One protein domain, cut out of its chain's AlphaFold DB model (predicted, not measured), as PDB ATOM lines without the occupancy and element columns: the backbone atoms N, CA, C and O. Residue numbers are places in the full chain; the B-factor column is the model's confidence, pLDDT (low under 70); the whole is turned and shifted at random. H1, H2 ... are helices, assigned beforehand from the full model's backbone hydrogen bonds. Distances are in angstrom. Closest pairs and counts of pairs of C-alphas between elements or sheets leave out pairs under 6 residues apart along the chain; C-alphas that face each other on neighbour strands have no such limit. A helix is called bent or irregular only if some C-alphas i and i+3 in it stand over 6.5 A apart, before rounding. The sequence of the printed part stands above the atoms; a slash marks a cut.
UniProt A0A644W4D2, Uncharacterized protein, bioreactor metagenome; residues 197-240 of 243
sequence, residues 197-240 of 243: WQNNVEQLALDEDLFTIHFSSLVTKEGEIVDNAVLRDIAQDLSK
ATOM      1  N   TRP A 197      86.933 144.676 110.164       78.69
ATOM      2  CA  TRP A 197      88.011 144.436 111.118       78.69
ATOM      3  C   TRP A 197      88.905 145.647 111.348       78.69
ATOM      4  O   TRP A 197      89.405 145.793 112.456       78.69
ATOM      5  N   GLN A 198      89.019 146.556 110.379       76.44
ATOM      6  CA  GLN A 198      89.746 147.817 110.554       76.44
ATOM      7  C   GLN A 198      89.144 148.678 111.678       76.44
ATOM      8  O   GLN A 198      89.866 149.361 112.389       76.44
ATOM      9  N   ASN A 199      87.830 148.583 111.903       80.50
ATOM     10  CA  ASN A 199      87.149 149.291 112.991       80.50
ATOM     11  C   ASN A 199      86.973 148.446 114.267       80.50
ATOM     12  O   ASN A 199      86.507 148.960 115.279       80.50
ATOM     13  N   ASN A 200      87.306 147.150 114.230       84.00
ATOM     14  CA  ASN A 200      87.071 146.192 115.322       84.00
ATOM     15  C   ASN A 200      88.333 145.374 115.647       84.00
ATOM     16  O   ASN A 200      88.251 144.202 116.019       84.00
ATOM     17  N   VAL A 201      89.504 145.999 115.513       80.62
ATOM     18  CA  VAL A 201      90.814 145.356 115.696       80.62
ATOM     19  C   VAL A 201      90.954 144.735 117.092       80.62
ATOM     20  O   VAL A 201      91.479 143.634 117.227       80.62
ATOM     21  N   GLU A 202      90.421 145.382 118.134       82.50
ATOM     22  CA  GLU A 202      90.471 144.861 119.509       82.50
ATOM     23  C   GLU A 202      89.717 143.535 119.673       82.50
ATOM     24  O   GLU A 202      90.176 142.655 120.395       82.50
ATOM     25  N   GLN A 203      88.583 143.360 118.985       83.62
ATOM     26  CA  GLN A 203      87.824 142.104 119.026       83.62
ATOM     27  C   GLN A 203      88.605 140.977 118.348       83.62
ATOM     28  O   GLN A 203      88.655 139.868 118.868       83.62
ATOM     29  N   LEU A 204      89.251 141.289 117.222       80.50
ATOM     30  CA  LEU A 204      90.116 140.364 116.495       80.50
ATOM     31  C   LEU A 204      91.352 139.967 117.322       80.50
ATOM     32  O   LEU A 204      91.793 138.828 117.250       80.50
ATOM     33  N   ALA A 205      91.891 140.886 118.130       78.44
ATOM     34  CA  ALA A 205      93.050 140.637 118.990       78.44
ATOM     35  C   ALA A 205      92.747 139.727 120.192       78.44
ATOM     36  O   ALA A 205      93.649 139.085 120.726       78.44
ATOM     37  N   LEU A 206      91.497 139.726 120.664       84.50
ATOM     38  CA  LEU A 206      91.072 138.986 121.854       84.50
ATOM     39  C   LEU A 206      90.738 137.515 121.563       84.50
ATOM     40  O   LEU A 206      90.674 136.724 122.504       84.50
ATOM     41  N   ASP A 207      90.521 137.155 120.298       85.81
ATOM     42  CA  ASP A 207      90.080 135.827 119.868       85.81
ATOM     43  C   ASP A 207      91.051 135.237 118.829       85.81
ATOM     44  O   ASP A 207      91.044 135.595 117.648       85.81
ATOM     45  N   GLU A 208      91.912 134.326 119.292       82.50
ATOM     46  CA  GLU A 208      92.948 133.669 118.482       82.50
ATOM     47  C   GLU A 208      92.359 132.782 117.372       82.50
ATOM     48  O   GLU A 208      92.900 132.735 116.261       82.50
ATOM     49  N   ASP A 209      91.233 132.116 117.636       85.69
ATOM     50  CA  ASP A 209      90.568 131.257 116.655       85.69
ATOM     51  C   ASP A 209      90.003 132.112 115.517       85.69
ATOM     52  O   ASP A 209      90.195 131.816 114.332       85.69
ATOM     53  N   LEU A 210      89.353 133.223 115.869       81.69
ATOM     54  CA  LEU A 210      88.780 134.164 114.915       81.69
ATOM     55  C   LEU A 210      89.866 134.880 114.091       81.69
ATOM     56  O   LEU A 210      89.728 134.991 112.868       81.69
ATOM     57  N   PHE A 211      90.977 135.282 114.721       80.69
ATOM     58  CA  PHE A 211      92.162 135.775 114.013       80.69
ATOM     59  C   PHE A 211      92.666 134.747 112.995       80.69
ATOM     60  O   PHE A 211      92.815 135.061 111.813       80.69
ATOM     61  N   THR A 212      92.858 133.498 113.425       80.94
ATOM     62  CA  THR A 212      93.388 132.424 112.578       80.94
ATOM     63  C   THR A 212      92.481 132.149 111.381       80.94
ATOM     64  O   THR A 212      92.972 132.014 110.261       80.94
ATOM     65  N   ILE A 213      91.157 132.130 111.568       83.31
ATOM     66  CA  ILE A 213      90.193 131.938 110.474       83.31
ATOM     67  C   ILE A 213      90.343 133.040 109.417       83.31
ATOM     68  O   ILE A 213      90.490 132.725 108.234       83.31
ATOM     69  N   HIS A 214      90.357 134.312 109.825       76.19
ATOM     70  CA  HIS A 214      90.436 135.440 108.892       76.19
ATOM     71  C   HIS A 214      91.811 135.596 108.230       76.19
ATOM     72  O   HIS A 214      91.881 135.997 107.069       76.19
ATOM     73  N   PHE A 215      92.893 135.255 108.932       74.81
ATOM     74  CA  PHE A 215      94.249 135.354 108.395       74.81
ATOM     75  C   PHE A 215      94.682 134.125 107.592       74.81
ATOM     76  O   PHE A 215      95.538 134.255 106.720       74.81
ATOM     77  N   SER A 216      94.079 132.950 107.803       78.38
ATOM     78  CA  SER A 216      94.464 131.720 107.093       78.38
ATOM     79  C   SER A 216      94.345 131.820 105.569       78.38
ATOM     80  O   SER A 216      95.138 131.215 104.855       78.38
ATOM     81  N   SER A 217      93.408 132.622 105.048       74.81
ATOM     82  CA  SER A 217      93.260 132.859 103.604       74.81
ATOM     83  C   SER A 217      94.349 133.752 103.005       74.81
ATOM     84  O   SER A 217      94.415 133.905 101.789       74.81
ATOM     85  N   LEU A 218      95.159 134.385 103.852       75.50
ATOM     86  CA  LEU A 218      96.161 135.382 103.476       75.50
ATOM     87  C   LEU A 218      97.584 134.850 103.670       75.50
ATOM     88  O   LEU A 218      98.546 135.590 103.490       75.50
ATOM     89  N   VAL A 219      97.713 133.567 104.012       76.44
ATOM     90  CA  VAL A 219      98.982 132.868 104.182       76.44
ATOM     91  C   VAL A 219      99.039 131.714 103.183       76.44
ATOM     92  O   VAL A 219      98.096 130.929 103.064       76.44
ATOM     93  N   THR A 220     100.130 131.613 102.426       79.25
ATOM     94  CA  THR A 220     100.348 130.495 101.501       79.25
ATOM     95  C   THR A 220     100.594 129.194 102.264       79.25
ATOM     96  O   THR A 220     100.841 129.177 103.471       79.25
ATOM     97  N   LYS A 221     100.582 128.059 101.554       77.19
ATOM     98  CA  LYS A 221     100.939 126.766 102.159       77.19
ATOM     99  C   LYS A 221     102.376 126.738 102.691       77.19
ATOM    100  O   LYS A 221     102.647 125.960 103.601       77.19
ATOM    101  N   GLU A 222     103.273 127.561 102.144       81.19
ATOM    102  CA  GLU A 222     104.646 127.708 102.640       81.19
ATOM    103  C   GLU A 222     104.766 128.619 103.877       81.19
ATOM    104  O   GLU A 222     105.844 128.696 104.462       81.19
ATOM    105  N   GLY A 223     103.683 129.275 104.311       73.44
ATOM    106  CA  GLY A 223     103.709 130.212 105.436       73.44
ATOM    107  C   GLY A 223     104.046 131.654 105.042       73.44
ATOM    108  O   GLY A 223     104.312 132.470 105.922       73.44
ATOM    109  N   GLU A 224     104.040 131.984 103.748       77.44
ATOM    110  CA  GLU A 224     104.274 133.351 103.280       77.44
ATOM    111  C   GLU A 224     102.982 134.169 103.360       77.44
ATOM    112  O   GLU A 224     101.935 133.747 102.866       77.44
ATOM    113  N   ILE A 225     103.043 135.344 103.986       72.81
ATOM    114  CA  ILE A 225     101.902 136.261 104.060       72.81
ATOM    115  C   ILE A 225     101.792 136.988 102.718       72.81
ATOM    116  O   ILE A 225     102.749 137.620 102.268       72.81
ATOM    117  N   VAL A 226     100.623 136.912 102.084       75.56
ATOM    118  CA  VAL A 226     100.320 137.673 100.870       75.56
ATOM    119  C   VAL A 226     100.320 139.154 101.222       75.56
ATOM    120  O   VAL A 226      99.637 139.565 102.162       75.56
ATOM    121  N   ASP A 227     101.069 139.955 100.461       71.38
ATOM    122  CA  ASP A 227     101.112 141.394 100.695       71.38
ATOM    123  C   ASP A 227      99.718 141.996 100.490       71.38
ATOM    124  O   ASP A 227      99.175 142.030  99.384       71.38
ATOM    125  N   ASN A 228      99.114 142.417 101.595       74.88
ATOM    126  CA  ASN A 228      97.788 142.995 101.640       74.88
ATOM    127  C   ASN A 228      97.844 144.204 102.563       74.88
ATOM    128  O   ASN A 228      98.113 144.085 103.758       74.88
ATOM    129  N   ALA A 229      97.577 145.376 102.008       72.69
ATOM    130  CA  ALA A 229      97.690 146.608 102.761       72.69
ATOM    131  C   ALA A 229      96.687 146.712 103.913       72.69
ATOM    132  O   ALA A 229      97.044 147.226 104.964       72.69
ATOM    133  N   VAL A 230      95.486 146.139 103.781       74.38
ATOM    134  CA  VAL A 230      94.507 146.109 104.882       74.38
ATOM    135  C   VAL A 230      95.060 145.307 106.060       74.38
ATOM    136  O   VAL A 230      94.890 145.697 107.210       74.38
ATOM    137  N   LEU A 231      95.767 144.205 105.790       74.00
ATOM    138  CA  LEU A 231      96.434 143.445 106.847       74.00
ATOM    139  C   LEU A 231      97.616 144.185 107.443       74.00
ATOM    140  O   LEU A 231      97.840 144.077 108.644       74.00
ATOM    141  N   ARG A 232      98.379 144.904 106.616       73.81
ATOM    142  CA  ARG A 232      99.489 145.728 107.089       73.81
ATOM    143  C   ARG A 232      98.985 146.802 108.048       73.81
ATOM    144  O   ARG A 232      99.558 146.932 109.123       73.81
ATOM    145  N   ASP A 233      97.892 147.475 107.701       75.75
ATOM    146  CA  ASP A 233      97.251 148.482 108.547       75.75
ATOM    147  C   ASP A 233      96.760 147.855 109.861       75.75
ATOM    148  O   ASP A 233      97.128 148.315 110.938       75.75
ATOM    149  N   ILE A 234      96.032 146.730 109.795       76.25
ATOM    150  CA  ILE A 234      95.573 146.001 110.993       76.25
ATOM    151  C   ILE A 234      96.759 145.563 111.867       76.25
ATOM    152  O   ILE A 234      96.716 145.698 113.088       76.25
ATOM    153  N   ALA A 235      97.831 145.040 111.270       71.88
ATOM    154  CA  ALA A 235      99.023 144.606 111.993       71.88
ATOM    155  C   ALA A 235      99.769 145.784 112.636       71.88
ATOM    156  O   ALA A 235     100.267 145.653 113.753       71.88
ATOM    157  N   GLN A 236      99.830 146.929 111.955       73.31
ATOM    158  CA  GLN A 236     100.430 148.155 112.468       73.31
ATOM    159  C   GLN A 236      99.620 148.741 113.631       73.31
ATOM    160  O   GLN A 236     100.206 149.176 114.627       73.31
ATOM    161  N   ASP A 237      98.291 148.686 113.550       75.19
ATOM    162  CA  ASP A 237      97.396 149.082 114.637       75.19
ATOM    163  C   ASP A 237      97.548 148.150 115.851       75.19
ATOM    164  O   ASP A 237      97.717 148.618 116.981       75.19
ATOM    165  N   LEU A 238      97.589 146.829 115.628       73.56
ATOM    166  CA  LEU A 238      97.825 145.827 116.679       73.56
ATOM    167  C   LEU A 238      99.193 145.992 117.354       73.56
ATOM    168  O   LEU A 238      99.304 145.858 118.575       73.56
ATOM    169  N   SER A 239     100.236 146.301 116.580       69.00
ATOM    170  CA  SER A 239     101.601 146.477 117.087       69.00
ATOM    171  C   SER A 239     101.855 147.857 117.702       69.00
ATOM    172  O   SER A 239     102.951 148.106 118.212       69.00
ATOM    173  N   LYS A 240     100.863 148.762 117.680       72.56
ATOM    174  CA  LYS A 240     101.002 150.176 118.077       72.56
ATOM    175  C   LYS A 240     102.147 150.882 117.339       72.56
ATOM    176  O   LYS A 240     102.847 151.713 117.922       72.56
TER     177      LYS A 240
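Overview. This is residues 197 to 240 of the 243 residues of an uncharacterized protein of bioreactor metagenome (UniProt A0A644W4D2). The chain makes an open ring of three short helices and one long loop: H3 and H2 form two opposite sides and run in opposite directions, H1 bridges them at one end, and the loop of residues 217 to 228 joins them round the other end. H2 and H3 have no direct contact across the ring, and H1 meets H2 at a corner. The printed part has 44 residues, with three named helices in the order H1, H2, H3 and no named strand, and the class is all helix. The whole is compact, with a radius of gyration of the C-alphas of 10.4 A, and it spans 28 by 21 by 14 A.

Arrangement. H3, residues 229 to 238, is the longest helix, with 10 residues. It touches H1, residues 201 to 206, with 5 pairs of C-alphas within 8 A. The closest C-alphas of the two are those of Val 201 and Ile 234, 6.7 A apart. H1 and H3 run the same way at a steep tilt of 60 degrees, and their centres are 12.1 A apart. H1 and H2, residues 208 to 216, only just touch, with 3 pairs of C-alphas within 8 A, and they touch only at the corner by their link. Their closest C-alphas are those of Leu 204 and Phe 211, 5.6 A apart. They run opposite ways at a steep tilt of 54 degrees, with 10.6 A from centre to centre. H2 and H3 are apart. In H1, H2 and H3, every O i to N i+4 pair is within hydrogen-bond range.

Along the chain. H3 is 13.9 A long from the C-alpha of Ala 229 at (97.690, 146.608, 102.761) to that of Leu 238 at (97.825, 145.827, 116.679). H2 runs from Glu 208 to Ser 216 and is 11.7 A long, with C-alpha 208 at (92.948, 133.669, 118.482). H1 runs from Val 201, with its C-alpha at (90.814, 145.356, 115.696), to Leu 206 and is 8.9 A long. No helix is bent or irregular.

Size, cuts and confidence. The two C-alphas farthest apart are those of Asn 199 and Glu 222, at 29.6 A. The C-alphas of the first and last printed residues, Trp 197 and Lys 240, are 15.8 A apart. The link from H1 to H2 is tight, with 1 residue, and the link from H2 to H3 is long, with 12 residues. The C-alphas of that long stretch lie 8 to 17 A from the mean of all C-alphas. The printed part has no cut. The mean pLDDT of the printed part is 77.5, and residue 239 is the one printed residue under 70.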